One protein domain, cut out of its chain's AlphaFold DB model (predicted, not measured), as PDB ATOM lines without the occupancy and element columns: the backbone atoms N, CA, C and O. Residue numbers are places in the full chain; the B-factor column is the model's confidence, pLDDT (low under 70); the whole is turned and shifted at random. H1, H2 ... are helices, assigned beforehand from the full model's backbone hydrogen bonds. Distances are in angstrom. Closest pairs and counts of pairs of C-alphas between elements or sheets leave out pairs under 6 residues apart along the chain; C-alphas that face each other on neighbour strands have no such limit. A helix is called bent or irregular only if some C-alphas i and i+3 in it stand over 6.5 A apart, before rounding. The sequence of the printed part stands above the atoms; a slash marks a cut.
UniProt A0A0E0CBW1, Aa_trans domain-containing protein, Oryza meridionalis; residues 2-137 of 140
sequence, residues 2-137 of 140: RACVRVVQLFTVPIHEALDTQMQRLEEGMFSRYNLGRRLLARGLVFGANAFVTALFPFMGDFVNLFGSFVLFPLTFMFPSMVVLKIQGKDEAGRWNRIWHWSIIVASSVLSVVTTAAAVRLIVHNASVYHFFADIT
ATOM      1  N   ARG A   2     -26.352 -22.297  10.634       76.69
ATOM      2  CA  ARG A   2     -26.682 -21.520   9.408       76.69
ATOM      3  C   ARG A   2     -25.474 -20.986   8.615       76.69
ATOM      4  O   ARG A   2     -25.550 -20.875   7.399       76.69
ATOM      5  N   ALA A   3     -24.363 -20.656   9.279       78.69
ATOM      6  CA  ALA A   3     -23.143 -20.196   8.605       78.69
ATOM      7  C   ALA A   3     -22.466 -21.309   7.786       78.69
ATOM      8  O   ALA A   3     -22.171 -21.093   6.619       78.69
ATOM      9  N   CYS A   4     -22.313 -22.508   8.356       76.38
ATOM     10  CA  CYS A   4     -21.723 -23.660   7.666       76.38
ATOM     11  C   CYS A   4     -22.547 -24.056   6.427       76.38
ATOM     12  O   CYS A   4     -21.996 -24.228   5.346       76.38
ATOM     13  N   VAL A   5     -23.880 -24.069   6.555       82.06
ATOM     14  CA  VAL A   5     -24.782 -24.342   5.424       82.06
ATOM     15  C   VAL A   5     -24.587 -23.322   4.300       82.06
ATOM     16  O   VAL A   5     -24.475 -23.714   3.143       82.06
ATOM     17  N   ARG A   6     -24.473 -22.025   4.615       84.38
ATOM     18  CA  ARG A   6     -24.217 -20.992   3.594       84.38
ATOM     19  C   ARG A   6     -22.885 -21.191   2.872       84.38
ATOM     20  O   ARG A   6     -22.839 -21.026   1.659       84.38
ATOM     21  N   VAL A   7     -21.832 -21.568   3.596       84.38
ATOM     22  CA  VAL A   7     -20.507 -21.812   3.009       84.38
ATOM     23  C   VAL A   7     -20.552 -22.987   2.029       84.38
ATOM     24  O   VAL A   7     -20.072 -22.863   0.908       84.38
ATOM     25  N   VAL A   8     -21.196 -24.095   2.400       83.69
ATOM     26  CA  VAL A   8     -21.330 -25.260   1.508       83.69
ATOM     27  C   VAL A   8     -22.113 -24.905   0.242       83.69
ATOM     28  O   VAL A   8     -21.707 -25.281  -0.858       83.69
ATOM     29  N   GLN A   9     -23.201 -24.142   0.370       84.81
ATOM     30  CA  GLN A   9     -23.993 -23.707  -0.786       84.81
ATOM     31  C   GLN A   9     -23.179 -22.809  -1.731       84.81
ATOM     32  O   GLN A   9     -23.237 -23.006  -2.942       84.81
ATOM     33  N   LEU A  10     -22.366 -21.894  -1.188       91.12
ATOM     34  CA  LEU A  10     -21.518 -20.996  -1.976       91.12
ATOM     35  C   LEU A  10     -20.513 -21.753  -2.856       91.12
ATOM     36  O   LEU A  10     -20.316 -21.383  -4.010       91.12
ATOM     37  N   PHE A  11     -19.901 -22.821  -2.338       86.75
ATOM     38  CA  PHE A  11     -18.952 -23.630  -3.110       86.75
ATOM     39  C   PHE A  11     -19.630 -24.625  -4.055       86.75
ATOM     40  O   PHE A  11     -19.081 -24.940  -5.107       86.75
ATOM     41  N   THR A  12     -20.824 -25.113  -3.714       86.38
ATOM     42  CA  THR A  12     -21.515 -26.138  -4.515       86.38
ATOM     43  C   THR A  12     -22.092 -25.573  -5.815       86.38
ATOM     44  O   THR A  12     -22.055 -26.255  -6.837       86.38
ATOM     45  N   VAL A  13     -22.591 -24.332  -5.803       89.69
ATOM     46  CA  VAL A  13     -23.201 -23.682  -6.981       89.69
ATOM     47  C   VAL A  13     -22.270 -23.658  -8.206       89.69
ATOM     48  O   VAL A  13     -22.661 -24.222  -9.228       89.69
ATOM     49  N   PRO A  14     -21.041 -23.102  -8.141       88.19
ATOM     50  CA  PRO A  14     -20.166 -23.029  -9.313       88.19
ATOM     51  C   PRO A  14     -19.704 -24.410  -9.788       88.19
ATOM     52  O   PRO A  14     -19.515 -24.621 -10.982       88.19
ATOM     53  N   ILE A  15     -19.549 -25.374  -8.874       85.88
ATOM     54  CA  ILE A  15     -19.186 -26.750  -9.231       85.88
ATOM     55  C   ILE A  15     -20.324 -27.395 -10.021       85.88
ATOM     56  O   ILE A  15     -20.078 -28.015 -11.051       85.88
ATOM     57  N   HIS A  16     -21.568 -27.235  -9.566       85.06
ATOM     58  CA  HIS A  16     -22.727 -27.779 -10.264       85.06
ATOM     59  C   HIS A  16     -22.923 -27.112 -11.634       85.06
ATOM     60  O   HIS A  16     -23.239 -27.796 -12.600       85.06
ATOM     61  N   GLU A  17     -22.698 -25.803 -11.740       86.44
ATOM     62  CA  GLU A  17     -22.772 -25.065 -13.006       86.44
ATOM     63  C   GLU A  17     -21.675 -25.491 -13.997       86.44
ATOM     64  O   GLU A  17     -21.953 -25.774 -15.166       86.44
ATOM     65  N   ALA A  18     -20.430 -25.632 -13.533       85.44
ATOM     66  CA  ALA A  18     -19.328 -26.139 -14.348       85.44
ATOM     67  C   ALA A  18     -19.568 -27.592 -14.794       85.44
ATOM     68  O   ALA A  18     -19.316 -27.949 -15.941       85.44
ATOM     69  N   LEU A  19     -20.091 -28.439 -13.905       83.06
ATOM     70  CA  LEU A  19     -20.432 -29.822 -14.229       83.06
ATOM     71  C   LEU A  19     -21.539 -29.903 -15.285       83.06
ATOM     72  O   LEU A  19     -21.416 -30.683 -16.229       83.06
ATOM     73  N   ASP A  20     -22.594 -29.098 -15.158       80.38
ATOM     74  CA  ASP A  20     -23.720 -29.134 -16.093       80.38
ATOM     75  C   ASP A  20     -23.320 -28.604 -17.477       80.38
ATOM     76  O   ASP A  20     -23.660 -29.207 -18.491       80.38
ATOM     77  N   THR A  21     -22.497 -27.553 -17.536       81.25
ATOM     78  CA  THR A  21     -21.988 -26.997 -18.804       81.25
ATOM     79  C   THR A  21     -20.996 -27.916 -19.523       81.25
ATOM     80  O   THR A  21     -21.007 -27.977 -20.749       81.25
ATOM     81  N   GLN A  22     -20.150 -28.657 -18.798       78.88
ATOM     82  CA  GLN A  22     -19.210 -29.612 -19.407       78.88
ATOM     83  C   GLN A  22     -19.888 -30.927 -19.823       78.88
ATOM     84  O   GLN A  22     -19.491 -31.570 -20.800       78.88
ATOM     85  N   MET A  23     -20.907 -31.365 -19.075       70.81
ATOM     86  CA  MET A  23     -21.615 -32.610 -19.362       70.81
ATOM     87  C   MET A  23     -22.775 -32.423 -20.341       70.81
ATOM     88  O   MET A  23     -23.084 -33.359 -21.068       70.81
ATOM     89  N   GLN A  24     -23.419 -31.272 -20.456       70.44
ATOM     90  CA  GLN A  24     -24.504 -31.123 -21.428       70.44
ATOM     91  C   GLN A  24     -23.981 -30.669 -22.788       70.44
ATOM     92  O   GLN A  24     -23.164 -29.758 -22.895       70.44
ATOM     93  N   ARG A  25     -24.472 -31.301 -23.859       62.62
ATOM     94  CA  ARG A  25     -24.233 -30.805 -25.214       62.62
ATOM     95  C   ARG A  25     -25.308 -29.767 -25.528       62.62
ATOM     96  O   ARG A  25     -26.481 -30.118 -25.631       62.62
ATOM     97  N   LEU A  26     -24.895 -28.506 -25.663       62.19
ATOM     98  CA  LEU A  26     -25.783 -27.346 -25.848       62.19
ATOM     99  C   LEU A  26     -26.579 -27.373 -27.170       62.19
ATOM    100  O   LEU A  26     -27.537 -26.623 -27.320       62.19
ATOM    101  N   GLU A  27     -26.196 -28.231 -28.120       61.72
ATOM    102  CA  GLU A  27     -26.829 -28.369 -29.443       61.72
ATOM    103  C   GLU A  27     -28.024 -29.344 -29.472       61.72
ATOM    104  O   GLU A  27     -28.783 -29.354 -30.437       61.72
ATOM    105  N   GLU A  28     -28.212 -30.177 -28.442       60.84
ATOM    106  CA  GLU A  28     -29.273 -31.194 -28.399       60.84
ATOM    107  C   GLU A  28     -30.360 -30.853 -27.368       60.84
ATOM    108  O   GLU A  28     -30.093 -30.297 -26.303       60.84
ATOM    109  N   GLY A  29     -31.611 -31.236 -27.654       63.81
ATOM    110  CA  GLY A  29     -32.740 -30.996 -26.752       63.81
ATOM    111  C   GLY A  29     -32.546 -31.613 -25.356       63.81
ATOM    112  O   GLY A  29     -31.983 -32.699 -25.208       63.81
ATOM    113  N   MET A  30     -33.076 -30.950 -24.320       60.69
ATOM    114  CA  MET A  30     -32.959 -31.359 -22.903       60.69
ATOM    115  C   MET A  30     -33.392 -32.809 -22.601       60.69
ATOM    116  O   MET A  30     -32.953 -33.379 -21.604       60.69
ATOM    117  N   PHE A  31     -34.249 -33.401 -23.440       62.06
ATOM    118  CA  PHE A  31     -34.783 -34.761 -23.284       62.06
ATOM    119  C   PHE A  31     -34.192 -35.779 -24.274       62.06
ATOM    120  O   PHE A  31     -34.698 -36.895 -24.385       62.06
ATOM    121  N   SER A  32     -33.109 -35.429 -24.982       70.75
ATOM    122  CA  SER A  32     -32.313 -36.406 -25.734       70.75
ATOM    123  C   SER A  32     -31.813 -37.498 -24.777       70.75
ATOM    124  O   SER A  32     -31.391 -37.205 -23.654       70.75
ATOM    125  N   ARG A  33     -31.839 -38.769 -25.208       68.19
ATOM    126  CA  ARG A  33     -31.375 -39.920 -24.401       68.19
ATOM    127  C   ARG A  33     -29.946 -39.718 -23.876       68.19
ATOM    128  O   ARG A  33     -29.628 -40.163 -22.776       68.19
ATOM    129  N   TYR A  34     -29.122 -38.998 -24.638       69.69
ATOM    130  CA  TYR A  34     -27.755 -38.641 -24.276       69.69
ATOM    131  C   TYR A  34     -27.688 -37.638 -23.110       69.69
ATOM    132  O   TYR A  34     -27.029 -37.898 -22.099       69.69
ATOM    133  N   ASN A  35     -28.439 -36.535 -23.196       71.75
ATOM    134  CA  ASN A  35     -28.508 -35.520 -22.140       71.75
ATOM    135  C   ASN A  35     -29.187 -36.056 -20.868       71.75
ATOM    136  O   ASN A  35     -28.763 -35.727 -19.762       71.75
ATOM    137  N   LEU A  36     -30.179 -36.947 -20.994       77.06
ATOM    138  CA  LEU A  36     -30.805 -37.594 -19.838       77.06
ATOM    139  C   LEU A  36     -29.814 -38.488 -19.078       77.06
ATOM    140  O   LEU A  36     -29.733 -38.403 -17.852       77.06
ATOM    141  N   GLY A  37     -29.024 -39.301 -19.790       77.75
ATOM    142  CA  GLY A  37     -27.992 -40.143 -19.181       77.75
ATOM    143  C   GLY A  37     -26.920 -39.323 -18.462       77.75
ATOM    144  O   GLY A  37     -26.594 -39.600 -17.309       77.75
ATOM    145  N   ARG A  38     -26.429 -38.251 -19.094       77.19
ATOM    146  CA  ARG A  38     -25.441 -37.354 -18.477       77.19
ATOM    147  C   ARG A  38     -25.998 -36.560 -17.296       77.19
ATOM    148  O   ARG A  38     -25.285 -36.348 -16.322       77.19
ATOM    149  N   ARG A  39     -27.281 -36.199 -17.313       78.69
ATOM    150  CA  ARG A  39     -27.957 -35.576 -16.166       78.69
ATOM    151  C   ARG A  39     -28.083 -36.531 -14.981       78.69
ATOM    152  O   ARG A  39     -27.900 -36.117 -13.837       78.69
ATOM    153  N   LEU A  40     -28.396 -37.800 -15.242       82.75
ATOM    154  CA  LEU A  40     -28.413 -38.835 -14.208       82.75
ATOM    155  C   LEU A  40     -27.005 -39.099 -13.668       82.75
ATOM    156  O   LEU A  40     -26.858 -39.231 -12.459       82.75
ATOM    157  N   LEU A  41     -25.980 -39.082 -14.524       83.44
ATOM    158  CA  LEU A  41     -24.579 -39.166 -14.110       83.44
ATOM    159  C   LEU A  41     -24.188 -37.983 -13.214       83.44
ATOM    160  O   LEU A  41     -23.656 -38.195 -12.133       83.44
ATOM    161  N   ALA A  42     -24.502 -36.751 -13.624       82.69
ATOM    162  CA  ALA A  42     -24.216 -35.539 -12.861       82.69
ATOM    163  C   ALA A  42     -24.860 -35.584 -11.469       82.69
ATOM    164  O   ALA A  42     -24.196 -35.379 -10.454       82.69
ATOM    165  N   ARG A  43     -26.155 -35.928 -11.412       82.69
ATOM    166  CA  ARG A  43     -26.884 -36.086 -10.147       82.69
ATOM    167  C   ARG A  43     -26.323 -37.233  -9.315       82.69
ATOM    168  O   ARG A  43     -26.098 -37.052  -8.125       82.69
ATOM    169  N   GLY A  44     -26.067 -38.383  -9.930       87.12
ATOM    170  CA  GLY A  44     -25.495 -39.551  -9.268       87.12
ATOM    171  C   GLY A  44     -24.119 -39.265  -8.673       87.12
ATOM    172  O   GLY A  44     -23.855 -39.668  -7.547       87.12
ATOM    173  N   LEU A  45     -23.279 -38.502  -9.373       86.62
ATOM    174  CA  LEU A  45     -21.959 -38.097  -8.898       86.62
ATOM    175  C   LEU A  45     -22.074 -37.164  -7.692       86.62
ATOM    176  O   LEU A  45     -21.424 -37.407  -6.682       86.62
ATOM    177  N   VAL A  46     -22.937 -36.146  -7.755       85.81
ATOM    178  CA  VAL A  46     -23.147 -35.225  -6.625       85.81
ATOM    179  C   VAL A  46     -23.705 -35.969  -5.407       85.81
ATOM    180  O   VAL A  46     -23.185 -35.810  -4.304       85.81
ATOM    181  N   PHE A  47     -24.727 -36.812  -5.577       88.00
ATOM    182  CA  PHE A  47     -25.285 -37.600  -4.473       88.00
ATOM    183  C   PHE A  47     -24.284 -38.623  -3.924       88.00
ATOM    184  O   PHE A  47     -24.123 -38.724  -2.710       88.00
ATOM    185  N   GLY A  48     -23.577 -39.337  -4.800       89.00
ATOM    186  CA  GLY A  48     -22.564 -40.320  -4.425       89.00
ATOM    187  C   GLY A  48     -21.388 -39.690  -3.685       89.00
ATOM    188  O   GLY A  48     -20.965 -40.215  -2.663       89.00
ATOM    189  N   ALA A  49     -20.912 -38.526  -4.133       85.50
ATOM    190  CA  ALA A  49     -19.860 -37.778  -3.452       85.50
ATOM    191  C   ALA A  49     -20.300 -37.322  -2.053       85.50
ATOM    192  O   ALA A  49     -19.544 -37.476  -1.098       85.50
ATOM    193  N   ASN A  50     -21.531 -36.822  -1.905       85.88
ATOM    194  CA  ASN A  50     -22.068 -36.464  -0.590       85.88
ATOM    195  C   ASN A  50     -22.160 -37.686   0.337       85.88
ATOM    196  O   ASN A  50     -21.685 -37.624   1.467       85.88
ATOM    197  N   ALA A  51     -22.701 -38.808  -0.151       88.50
ATOM    198  CA  ALA A  51     -22.794 -40.048   0.620       88.50
ATOM    199  C   ALA A  51     -21.411 -40.588   1.024       88.50
ATOM    200  O   ALA A  51     -21.213 -41.000   2.166       88.50
ATOM    201  N   PHE A  52     -20.436 -40.519   0.116       85.69
ATOM    202  CA  PHE A  52     -19.049 -40.886   0.385       85.69
ATOM    203  C   PHE A  52     -18.431 -40.012   1.483       85.69
ATOM    204  O   PHE A  52     -17.866 -40.537   2.437       85.69
ATOM    205  N   VAL A  53     -18.592 -38.686   1.404       84.06
ATOM    206  CA  VAL A  53     -18.096 -37.756   2.434       84.06
ATOM    207  C   VAL A  53     -18.757 -38.020   3.790       84.06
ATOM    208  O   VAL A  53     -18.082 -37.970   4.816       84.06
ATOM    209  N   THR A  54     -20.052 -38.350   3.820       85.69
ATOM    210  CA  THR A  54     -20.744 -38.746   5.057       85.69
ATOM    211  C   THR A  54     -20.180 -40.042   5.643       85.69
ATOM    212  O   THR A  54     -19.962 -40.111   6.849       85.69
ATOM    213  N   ALA A  55     -19.885 -41.047   4.816       84.06
ATOM    214  CA  ALA A  55     -19.263 -42.292   5.273       84.06
ATOM    215  C   ALA A  55     -17.823 -42.088   5.784       84.06
ATOM    216  O   ALA A  55     -17.361 -42.814   6.660       84.06
ATOM    217  N   LEU A  56     -17.127 -41.071   5.268       81.12
ATOM    218  CA  LEU A  56     -15.778 -40.676   5.676       81.12
ATOM    219  C   LEU A  56     -15.721 -39.848   6.962       81.12
ATOM    220  O   LEU A  56     -14.633 -39.643   7.498       81.12
ATOM    221  N   PHE A  57     -16.860 -39.361   7.457       82.75
ATOM    222  CA  PHE A  57     -16.938 -38.496   8.634       82.75
ATOM    223  C   PHE A  57     -16.158 -39.003   9.867       82.75
ATOM    224  O   PHE A  57     -15.434 -38.195  10.452       82.75
ATOM    225  N   PRO A  58     -16.202 -40.301  10.244       80.94
ATOM    226  CA  PRO A  58     -15.399 -40.825  11.357       80.94
ATOM    227  C   PRO A  58     -13.876 -40.717  11.166       80.94
ATOM    228  O   PRO A  58     -13.153 -40.716  12.154       80.94
ATOM    229  N   PHE A  59     -13.383 -40.570   9.933       80.75
ATOM    230  CA  PHE A  59     -11.951 -40.520   9.595       80.75
ATOM    231  C   PHE A  59     -11.542 -39.193   8.938       80.75
ATOM    232  O   PHE A  59     -10.495 -39.096   8.298       80.75
ATOM    233  N   MET A  60     -12.385 -38.162   9.035       85.19
ATOM    234  CA  MET A  60     -12.280 -36.960   8.205       85.19
ATOM    235  C   MET A  60     -10.919 -36.256   8.325       85.19
ATOM    236  O   MET A  60     -10.400 -35.774   7.321       85.19
ATOM    237  N   GLY A  61     -10.293 -36.276   9.506       87.00
ATOM    238  CA  GLY A  61      -8.949 -35.728   9.713       87.00
ATOM    239  C   GLY A  61      -7.870 -36.395   8.849       87.00
ATOM    240  O   GLY A  61      -7.080 -35.700   8.209       87.00
ATOM    241  N   ASP A  62      -7.877 -37.725   8.752       89.81
ATOM    242  CA  ASP A  62      -6.883 -38.475   7.972       89.81
ATOM    243  C   ASP A  62      -7.117 -38.328   6.466       89.81
ATOM    244  O   ASP A  62      -6.169 -38.204   5.689       89.81
ATOM    245  N   PHE A  63      -8.382 -38.271   6.045       87.88
ATOM    246  CA  PHE A  63      -8.737 -38.020   4.649       87.88
ATOM    247  C   PHE A  63      -8.379 -36.601   4.205       87.88
ATOM    248  O   PHE A  63      -7.832 -36.423   3.118       87.88
ATOM    249  N   VAL A  64      -8.626 -35.586   5.038       90.38
ATOM    250  CA  VAL A  64      -8.187 -34.211   4.753       90.38
ATOM    251  C   VAL A  64      -6.664 -34.146   4.659       90.38
ATOM    252  O   VAL A  64      -6.143 -33.497   3.752       90.38
ATOM    253  N   ASN A  65      -5.942 -34.865   5.522       91.75
ATOM    254  CA  ASN A  65      -4.488 -34.971   5.436       91.75
ATOM    255  C   ASN A  65      -4.027 -35.642   4.125       91.75
ATOM    256  O   ASN A  65      -3.092 -35.163   3.482       91.75
ATOM    257  N   LEU A  66      -4.714 -36.697   3.673       92.38
ATOM    258  CA  LEU A  66      -4.448 -37.351   2.386       92.38
ATOM    259  C   LEU A  66      -4.658 -36.397   1.198       92.38
ATOM    260  O   LEU A  66      -3.776 -36.248   0.357       92.38
ATOM    261  N   PHE A  67      -5.799 -35.709   1.126       91.31
ATOM    262  CA  PHE A  67      -6.061 -34.748   0.047       91.31
ATOM    263  C   PHE A  67      -5.132 -33.529   0.115       91.31
ATOM    264  O   PHE A  67      -4.717 -33.012  -0.923       91.31
ATOM    265  N   GLY A  68      -4.763 -33.082   1.315       89.69
ATOM    266  CA  GLY A  68      -3.796 -32.007   1.514       89.69
ATOM    267  C   GLY A  68      -2.403 -32.383   1.006       89.69
ATOM    268  O   GLY A  68      -1.804 -31.652   0.220       89.69
ATOM    269  N   SER A  69      -1.903 -33.552   1.398       90.31
ATOM    270  CA  SER A  69      -0.605 -34.066   0.938       90.31
ATOM    271  C   SER A  69      -0.573 -34.340  -0.564       90.31
ATOM    272  O   SER A  69       0.411 -34.009  -1.226       90.31
ATOM    273  N   PHE A  70      -1.649 -34.890  -1.124       90.81
ATOM    274  CA  PHE A  70      -1.690 -35.270  -2.532       90.81
ATOM    275  C   PHE A  70      -2.004 -34.106  -3.477       90.81
ATOM    276  O   PHE A  70      -1.360 -33.965  -4.508       90.81
ATOM    277  N   VAL A  71      -2.997 -33.270  -3.157       91.75
ATOM    278  CA  VAL A  71      -3.488 -32.220  -4.066       91.75
ATOM    279  C   VAL A  71      -2.937 -30.861  -3.677       91.75
ATOM    280  O   VAL A  71      -2.423 -30.144  -4.532       91.75
ATOM    281  N   LEU A  72      -3.025 -30.490  -2.398       89.50
ATOM    282  CA  LEU A  72      -2.700 -29.131  -1.975       89.50
ATOM    283  C   LEU A  72      -1.197 -28.848  -2.088       89.50
ATOM    284  O   LEU A  72      -0.835 -27.815  -2.635       89.50
ATOM    285  N   PHE A  73      -0.331 -29.764  -1.648       87.00
ATOM    286  CA  PHE A  73       1.129 -29.601  -1.728       87.00
ATOM    287  C   PHE A  73       1.663 -29.355  -3.149       87.00
ATOM    288  O   PHE A  73       2.329 -28.340  -3.366       87.00
ATOM    289  N   PRO A  74       1.407 -30.228  -4.142       87.25
ATOM    290  CA  PRO A  74       1.877 -29.953  -5.491       87.25
ATOM    291  C   PRO A  74       1.157 -28.738  -6.070       87.25
ATOM    292  O   PRO A  74       1.802 -27.906  -6.696       87.25
ATOM    293  N   LEU A  75      -0.141 -28.548  -5.825       91.00
ATOM    294  CA  LEU A  75      -0.849 -27.395  -6.377       91.00
ATOM    295  C   LEU A  75      -0.291 -26.058  -5.862       91.00
ATOM    296  O   LEU A  75      -0.162 -25.127  -6.647       91.00
ATOM    297  N   THR A  76       0.092 -25.937  -4.590       91.31
ATOM    298  CA  THR A  76       0.600 -24.670  -4.032       91.31
ATOM    299  C   THR A  76       2.049 -24.378  -4.401       91.31
ATOM    300  O   THR A  76       2.392 -23.213  -4.581       91.31
ATOM    301  N   PHE A  77       2.903 -25.395  -4.540       89.00
ATOM    302  CA  PHE A  77       4.329 -25.192  -4.830       89.00
ATOM    303  C   PHE A  77       4.679 -25.365  -6.311       89.00
ATOM    304  O   PHE A  77       5.468 -24.585  -6.856       89.00
ATOM    305  N   MET A  78       4.083 -26.348  -6.987       89.81
ATOM    306  CA  MET A  78       4.339 -26.628  -8.401       89.81
ATOM    307  C   MET A  78       3.680 -25.586  -9.301       89.81
ATOM    308  O   MET A  78       4.329 -25.101 -10.225       89.81
ATOM    309  N   PHE A  79       2.421 -25.210  -9.039       90.06
ATOM    310  CA  PHE A  79       1.680 -24.315  -9.935       90.06
ATOM    311  C   PHE A  79       2.325 -22.924 -10.053       90.06
ATOM    312  O   PHE A  79       2.632 -22.529 -11.181       90.06
ATOM    313  N   PRO A  80       2.638 -22.192  -8.959       89.44
ATOM    314  CA  PRO A  80       3.293 -20.891  -9.082       89.44
ATOM    315  C   PRO A  80       4.682 -21.007  -9.711       89.44
ATOM    316  O   PRO A  80       5.037 -20.201 -10.568       89.44
ATOM    317  N   SER A  81       5.444 -22.047  -9.356       89.88
ATOM    318  CA  SER A  81       6.774 -22.296  -9.928       89.88
ATOM    319  C   SER A  81       6.710 -22.535 -11.440       89.88
ATOM    320  O   SER A  81       7.536 -22.012 -12.184       89.88
ATOM    321  N   MET A  82       5.700 -23.262 -11.921       88.69
ATOM    322  CA  MET A  82       5.499 -23.510 -13.348       88.69
ATOM    323  C   MET A  82       5.051 -22.249 -14.096       88.69
ATOM    324  O   MET A  82       5.527 -21.993 -15.204       88.69
ATOM    325  N   VAL A  83       4.186 -21.434 -13.488       90.06
ATOM    326  CA  VAL A  83       3.763 -20.139 -14.043       90.06
ATOM    327  C   VAL A  83       4.962 -19.198 -14.181       90.06
ATOM    328  O   VAL A  83       5.175 -18.639 -15.256       90.06
ATOM    329  N   VAL A  84       5.797 -19.086 -13.145       86.81
ATOM    330  CA  VAL A  84       7.009 -18.257 -13.172       86.81
ATOM    331  C   VAL A  84       7.991 -18.735 -14.245       86.81
ATOM    332  O   VAL A  84       8.476 -17.925 -15.033       86.81
ATOM    333  N   LEU A  85       8.225 -20.047 -14.353       86.00
ATOM    334  CA  LEU A  85       9.081 -20.619 -15.398       86.00
ATOM    335  C   LEU A  85       8.543 -20.372 -16.816       86.00
ATOM    336  O   LEU A  85       9.334 -20.162 -17.736       86.00
ATOM    337  N   LYS A  86       7.218 -20.384 -17.004       84.44
ATOM    338  CA  LYS A  86       6.582 -20.118 -18.304       84.44
ATOM    339  C   LYS A  86       6.661 -18.640 -18.694       84.44
ATOM    340  O   LYS A  86       6.859 -18.342 -19.867       84.44
ATOM    341  N   ILE A  87       6.505 -17.735 -17.726       83.31
ATOM    342  CA  ILE A  87       6.547 -16.283 -17.948       83.31
ATOM    343  C   ILE A  87       7.988 -15.807 -18.164       83.31
ATOM    344  O   ILE A  87       8.248 -15.064 -19.101       83.31
ATOM    345  N   GLN A  88       8.938 -16.256 -17.337       74.75
ATOM    346  CA  GLN A  88      10.327 -15.785 -17.397       74.75
ATOM    347  C   GLN A  88      11.207 -16.558 -18.391       74.75
ATOM    348  O   GLN A  88      12.323 -16.139 -18.690       74.75
ATOM    349  N   GLY A  89      10.726 -17.689 -18.911       60.88
ATOM    350  CA  GLY A  89      11.480 -18.580 -19.793       60.88
ATOM    351  C   GLY A  89      11.760 -18.052 -21.202       60.88
ATOM    352  O   GLY A  89      12.265 -18.831 -22.009       60.88
ATOM    353  N   LYS A  90      11.419 -16.793 -21.516       57.19
ATOM    354  CA  LYS A  90      11.608 -16.210 -22.853       57.19
ATOM    355  C   LYS A  90      12.747 -15.197 -22.976       57.19
ATOM    356  O   LYS A  90      13.389 -15.255 -24.012       57.19
ATOM    357  N   ASP A  91      13.065 -14.383 -21.962       55.66
ATOM    358  CA  ASP A  91      14.075 -13.320 -22.154       55.66
ATOM    359  C   ASP A  91      15.099 -13.108 -21.011       55.66
ATOM    360  O   ASP A  91      16.228 -12.745 -21.310       55.66
ATOM    361  N   GLU A  92      14.811 -13.367 -19.724       55.41
ATOM    362  CA  GLU A  92      15.651 -12.774 -18.644       55.41
ATOM    363  C   GLU A  92      15.953 -13.685 -17.426       55.41
ATOM    364  O   GLU A  92      16.660 -13.290 -16.496       55.41
ATOM    365  N   ALA A  93      15.444 -14.925 -17.363       61.00
ATOM    366  CA  ALA A  93      15.703 -15.791 -16.202       61.00
ATOM    367  C   ALA A  93      17.104 -16.421 -16.243       61.00
ATOM    368  O   ALA A  93      17.343 -17.411 -16.939       61.00
ATOM    369  N   GLY A  94      18.020 -15.909 -15.417       70.88
ATOM    370  CA  GLY A  94      19.323 -16.531 -15.186       70.88
ATOM    371  C   GLY A  94      19.212 -18.017 -14.802       70.88
ATOM    372  O   GLY A  94      18.291 -18.434 -14.092       70.88
ATOM    373  N   ARG A  95      20.188 -18.830 -15.239       76.56
ATOM    374  CA  ARG A  95      20.252 -20.296 -15.025       76.56
ATOM    375  C   ARG A  95      19.974 -20.716 -13.575       76.56
ATOM    376  O   ARG A  95      19.365 -21.756 -13.344       76.56
ATOM    377  N   TRP A  96      20.385 -19.888 -12.615       81.62
ATOM    378  CA  TRP A  96      20.170 -20.099 -11.185       81.62
ATOM    379  C   TRP A  96      18.688 -20.080 -10.781       81.62
ATOM    380  O   TRP A  96      18.236 -20.990 -10.089       81.62
ATOM    381  N   ASN A  97      17.906 -19.114 -11.275       82.56
ATOM    382  CA  ASN A  97      16.479 -19.023 -10.957       82.56
ATOM    383  C   ASN A  97      15.700 -20.223 -11.518       82.56
ATOM    384  O   ASN A  97      14.807 -20.777 -10.880       82.56
ATOM    385  N   ARG A  98      16.100 -20.686 -12.707       82.56
ATOM    386  CA  ARG A  98      15.511 -21.874 -13.328       82.56
ATOM    387  C   ARG A  98      15.750 -23.131 -12.492       82.56
ATOM    388  O   ARG A  98      14.808 -23.883 -12.269       82.56
ATOM    389  N   ILE A  99      16.979 -23.338 -12.015       88.00
ATOM    390  CA  ILE A  99      17.328 -24.477 -11.150       88.00
ATOM    391  C   ILE A  99      16.542 -24.419  -9.835       88.00
ATOM    392  O   ILE A  99      16.044 -25.448  -9.389       88.00
ATOM    393  N   TRP A 100      16.375 -23.228  -9.255       88.56
ATOM    394  CA  TRP A 100      15.617 -23.034  -8.016       88.56
ATOM    395  C   TRP A 100      14.137 -23.421  -8.145       88.56
ATOM    396  O   TRP A 100      13.609 -24.174  -7.333       88.56
ATOM    397  N   HIS A 101      13.451 -22.977  -9.200       90.12
ATOM    398  CA  HIS A 101      12.054 -23.366  -9.408       90.12
ATOM    399  C   HIS A 101      11.900 -24.850  -9.756       90.12
ATOM    400  O   HIS A 101      10.959 -25.496  -9.296       90.12
ATOM    401  N   TRP A 102      12.837 -25.415 -10.520       89.12
ATOM    402  CA  TRP A 102      12.849 -26.851 -10.796       89.12
ATOM    403  C   TRP A 102      13.081 -27.687  -9.534       89.12
ATOM    404  O   TRP A 102      12.420 -28.711  -9.366       89.12
ATOM    405  N   SER A 103      13.954 -27.252  -8.620       91.44
ATOM    406  CA  SER A 103      14.176 -27.963  -7.359       91.44
ATOM    407  C   SER A 103      12.936 -27.931  -6.465       91.44
ATOM    408  O   SER A 103      12.591 -28.964  -5.898       91.44
ATOM    409  N   ILE A 104      12.202 -26.811  -6.409       91.19
ATOM    410  CA  ILE A 104      10.924 -26.709  -5.684       91.19
ATOM    411  C   ILE A 104       9.885 -27.680  -6.256       91.19
ATOM    412  O   ILE A 104       9.200 -28.365  -5.494       91.19
ATOM    413  N   ILE A 105       9.774 -27.782  -7.582       91.69
ATOM    414  CA  ILE A 105       8.841 -28.711  -8.238       91.69
ATOM    415  C   ILE A 105       9.170 -30.161  -7.864       91.69
ATOM    416  O   ILE A 105       8.286 -30.910  -7.447       91.69
ATOM    417  N   VAL A 106      10.441 -30.553  -7.964       93.12
ATOM    418  CA  VAL A 106      10.870 -31.921  -7.639       93.12
ATOM    419  C   VAL A 106      10.695 -32.209  -6.146       93.12
ATOM    420  O   VAL A 106      10.104 -33.224  -5.785       93.12
ATOM    421  N   ALA A 107      11.142 -31.305  -5.273       92.62
ATOM    422  CA  ALA A 107      11.057 -31.475  -3.826       92.62
ATOM    423  C   ALA A 107       9.604 -31.556  -3.336       92.62
ATOM    424  O   ALA A 107       9.275 -32.443  -2.552       92.62
ATOM    425  N   SER A 108       8.722 -30.679  -3.827       91.38
ATOM    426  CA  SER A 108       7.293 -30.712  -3.479       91.38
ATOM    427  C   SER A 108       6.600 -31.979  -3.981       91.38
ATOM    428  O   SER A 108       5.778 -32.541  -3.260       91.38
ATOM    429  N   SER A 109       6.977 -32.484  -5.158       91.56
ATOM    430  CA  SER A 109       6.453 -33.747  -5.694       91.56
ATOM    431  C   SER A 109       6.880 -34.945  -4.840       91.56
ATOM    432  O   SER A 109       6.047 -35.763  -4.459       91.56
ATOM    433  N   VAL A 110       8.165 -35.031  -4.477       93.88
ATOM    434  CA  VAL A 110       8.674 -36.095  -3.593       93.88
ATOM    435  C   VAL A 110       8.004 -36.020  -2.222       93.88
ATOM    436  O   VAL A 110       7.545 -37.036  -1.702       93.88
ATOM    437  N   LEU A 111       7.893 -34.817  -1.654       92.75
ATOM    438  CA  LEU A 111       7.245 -34.606  -0.365       92.75
ATOM    439  C   LEU A 111       5.767 -35.009  -0.406       92.75
ATOM    440  O   LEU A 111       5.298 -35.671   0.518       92.75
ATOM    441  N   SER A 112       5.055 -34.679  -1.486       93.69
ATOM    442  CA  SER A 112       3.668 -35.096  -1.710       93.69
ATOM    443  C   SER A 112       3.532 -36.620  -1.711       93.69
ATOM    444  O   SER A 112       2.683 -37.152  -1.000       93.69
ATOM    445  N   VAL A 113       4.414 -37.348  -2.405       94.44
ATOM    446  CA  VAL A 113       4.386 -38.823  -2.429       94.44
ATOM    447  C   VAL A 113       4.650 -39.417  -1.043       94.44
ATOM    448  O   VAL A 113       3.915 -40.301  -0.602       94.44
ATOM    449  N   VAL A 114       5.668 -38.923  -0.330       94.88
ATOM    450  CA  VAL A 114       6.026 -39.421   1.010       94.88
ATOM    451  C   VAL A 114       4.893 -39.182   2.008       94.88
ATOM    452  O   VAL A 114       4.507 -40.089   2.746       94.88
ATOM    453  N   THR A 115       4.329 -37.975   2.013       91.81
ATOM    454  CA  THR A 115       3.236 -37.607   2.923       91.81
ATOM    455  C   THR A 115       1.931 -38.321   2.570       91.81
ATOM    456  O   THR A 115       1.247 -38.797   3.473       91.81
ATOM    457  N   THR A 116       1.640 -38.515   1.281       93.94
ATOM    458  CA  THR A 116       0.508 -39.330   0.809       93.94
ATOM    459  C   THR A 116       0.644 -40.776   1.288       93.94
ATOM    460  O   THR A 116      -0.301 -41.333   1.843       93.94
ATOM    461  N   ALA A 117       1.826 -41.387   1.152       93.56
ATOM    462  CA  ALA A 117       2.068 -42.748   1.631       93.56
ATOM    463  C   ALA A 117       1.885 -42.871   3.155       93.56
ATOM    464  O   ALA A 117       1.323 -43.859   3.634       93.56
ATOM    465  N   ALA A 118       2.316 -41.862   3.920       93.56
ATOM    466  CA  ALA A 118       2.087 -41.801   5.362       93.56
ATOM    467  C   ALA A 118       0.592 -41.660   5.706       93.56
ATOM    468  O   ALA A 118       0.099 -42.376   6.578       93.56
ATOM    469  N   ALA A 119      -0.142 -40.804   4.990       91.88
ATOM    470  CA  ALA A 119      -1.577 -40.615   5.184       91.88
ATOM    471  C   ALA A 119      -2.379 -41.888   4.865       91.88
ATOM    472  O   ALA A 119      -3.256 -42.265   5.635       91.88
ATOM    473  N   VAL A 120      -2.036 -42.612   3.792       91.19
ATOM    474  CA  VAL A 120      -2.675 -43.900   3.464       91.19
ATOM    475  C   VAL A 120      -2.453 -44.926   4.577       91.19
ATOM    476  O   VAL A 120      -3.400 -45.595   4.987       91.19
ATOM    477  N   ARG A 121      -1.226 -45.035   5.107       91.25
ATOM    478  CA  ARG A 121      -0.937 -45.938   6.236       91.25
ATOM    479  C   ARG A 121      -1.781 -45.598   7.463       91.25
ATOM    480  O   ARG A 121      -2.289 -46.508   8.113       91.25
ATOM    481  N   LEU A 122      -1.951 -44.309   7.750       89.69
ATOM    482  CA  LEU A 122      -2.757 -43.833   8.869       89.69
ATOM    483  C   LEU A 122      -4.243 -44.179   8.694       89.69
ATOM    484  O   LEU A 122      -4.850 -44.708   9.620       89.69
ATOM    485  N   ILE A 123      -4.796 -43.979   7.492       88.94
ATOM    486  CA  ILE A 123      -6.186 -44.348   7.173       88.94
ATOM    487  C   ILE A 123      -6.405 -45.851   7.356       88.94
ATOM    488  O   ILE A 123      -7.384 -46.247   7.979       88.94
ATOM    489  N   VAL A 124      -5.500 -46.699   6.851       88.00
ATOM    490  CA  VAL A 124      -5.620 -48.164   6.989       88.00
ATOM    491  C   VAL A 124      -5.572 -48.584   8.457       88.00
ATOM    492  O   VAL A 124      -6.392 -49.391   8.896       88.00
ATOM    493  N   HIS A 125      -4.642 -48.015   9.227       87.06
ATOM    494  CA  HIS A 125      -4.541 -48.282  10.657       87.06
ATOM    495  C   HIS A 125      -5.830 -47.878  11.387       87.06
ATOM    496  O   HIS A 125      -6.426 -48.694  12.090       87.06
ATOM    497  N   ASN A 126      -6.313 -46.657  11.165       84.88
ATOM    498  CA  ASN A 126      -7.498 -46.147  11.847       84.88
ATOM    499  C   ASN A 126      -8.776 -46.875  11.407       84.88
ATOM    500  O   ASN A 126      -9.605 -47.200  12.253       84.88
ATOM    501  N   ALA A 127      -8.916 -47.244  10.132       82.31
ATOM    502  CA  ALA A 127     -10.049 -48.031   9.645       82.31
ATOM    503  C   ALA A 127     -10.185 -49.386  10.365       82.31
ATOM    504  O   ALA A 127     -11.301 -49.802  10.679       82.31
ATOM    505  N   SER A 128      -9.064 -50.047  10.683       79.25
ATOM    506  CA  SER A 128      -9.070 -51.321  11.421       79.25
ATOM    507  C   SER A 128      -9.583 -51.173  12.859       79.25
ATOM    508  O   SER A 128     -10.370 -51.993  13.329       79.25
ATOM    509  N   VAL A 129      -9.218 -50.074  13.524       78.00
ATOM    510  CA  VAL A 129      -9.662 -49.741  14.885       78.00
ATOM    511  C   VAL A 129     -11.166 -49.463  14.914       78.00
ATOM    512  O   VAL A 129     -11.877 -49.972  15.773       78.00
ATOM    513  N   TYR A 130     -11.689 -48.712  13.947       69.44
ATOM    514  CA  TYR A 130     -13.121 -48.412  13.881       69.44
ATOM    515  C   TYR A 130     -13.984 -49.626  13.519       69.44
ATOM    516  O   TYR A 130     -15.084 -49.740  14.050       69.44
ATOM    517  N   HIS A 131     -13.508 -50.552  12.676       63.81
ATOM    518  CA  HIS A 131     -14.215 -51.820  12.446       63.81
ATOM    519  C   HIS A 131     -14.308 -52.640  13.740       63.81
ATOM    520  O   HIS A 131     -15.354 -53.209  14.033       63.81
ATOM    521  N   PHE A 132     -13.245 -52.643  14.551       60.75
ATOM    522  CA  PHE A 132     -13.243 -53.298  15.860       60.75
ATOM    523  C   PHE A 132     -14.257 -52.669  16.835       60.75
ATOM    524  O   PHE A 132     -14.952 -53.391  17.541       60.75
ATOM    525  N   PHE A 133     -14.403 -51.338  16.836       56.88
ATOM    526  CA  PHE A 133     -15.409 -50.642  17.653       56.88
ATOM    527  C   PHE A 133     -16.849 -50.772  17.120       56.88
ATOM    528  O   PHE A 133     -17.793 -50.784  17.908       56.88
ATOM    529  N   ALA A 134     -17.037 -50.891  15.804       60.44
ATOM    530  CA  ALA A 134     -18.356 -51.100  15.208       60.44
ATOM    531  C   ALA A 134     -18.936 -52.489  15.545       60.44
ATOM    532  O   ALA A 134     -20.146 -52.613  15.721       60.44
ATOM    533  N   ASP A 135     -18.081 -53.507  15.692       62.41
ATOM    534  CA  ASP A 135     -18.492 -54.899  15.934       62.41
ATOM    535  C   ASP A 135     -18.872 -55.178  17.406       62.41
ATOM    536  O   ASP A 135     -19.695 -56.038  17.704       62.41
ATOM    537  N   ILE A 136     -18.351 -54.390  18.355       59.91
ATOM    538  CA  ILE A 136     -18.672 -54.521  19.792       59.91
ATOM    539  C   ILE A 136     -19.965 -53.807  20.224       59.91
ATOM    540  O   ILE A 136     -20.284 -53.797  21.410       59.91
ATOM    541  N   THR A 137     -20.731 -53.220  19.295       57.06
ATOM    542  CA  THR A 137     -22.016 -52.554  19.621       57.06
ATOM    543  C   THR A 137     -23.236 -53.460  19.390       57.06
ATOM    544  O   THR A 137     -24.379 -53.022  19.490       57.06
TER     545      THR A 137
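What this domain is: This is residues 2 to 137 of the 140 residues of the protein "Aa_trans domain-containing protein" of Oryza meridionalis (UniProt A0A0E0CBW1). A V-shaped frame of helices: long helix H2 breaks sharply into two arms, H2b side by side with H3 in a long hairpin, H2a with H1 in a looser hairpin joined near one end. Residues 2 to 11 of H1 stick out, and so do residues 131 to 137 past the corner. The 136 printed residues hold three named helices, H1, H2, H3, and no named strand: all helix. The whole is only just loose, close to extended, with a radius of gyration of the C-alphas of 21.4 A and spans of 58 by 55 by 32 A.

How they stand to each other: H2, residues 33 to 88, was assigned as one helix by its hydrogen bonds but is bent: C-alphas 58 and 61 are 8.4 A apart, and arms H2a, residues 33 to 58, and H2b, residues 61 to 88, stand at a steep tilt of 60 degrees. H2a is irregular, with C-alphas 55 and 58 7.4 A apart; H2b has a kink of 35 degrees near residue 68. H2b and H3, residues 95 to 135, touch as a hairpin at a shallow tilt of 12 degrees, opposite ways; the closest C-alphas, of Met 78 and Ile 105, are 5.0 A apart. H1, residues 2 to 23, touches H2a with residues 19 to 23 alone, a hairpin at 34 degrees, shallow but only just; the closest C-alphas, of Met 23 and Arg 38, are 6.2 A apart. H2a and H3 are only just apart, at 8.3 A. Every O i to N i+4 pair is within hydrogen-bond range in H3, against 16 of 18 in H1, 21 of 22 in H2a and 19 of 24 in H2b.

Where its parts are: H3 measures 60.5 A and ends at C-alpha 135 (-18.492, -54.899, 15.934). H2a measures 39.2 A, H2b 38.8 A. H1, 31.2 A, begins at C-alpha 2 (-26.682, -21.520, 9.408).

The domain as a whole: The farthest C-alphas, of Asp 91 and Thr 137, are 67.7 A apart. The printed part has no cut, and both links are short. Confidence is under 70 at residues 25 to 31, 33 to 34, 89 to 93 and 130 to 137.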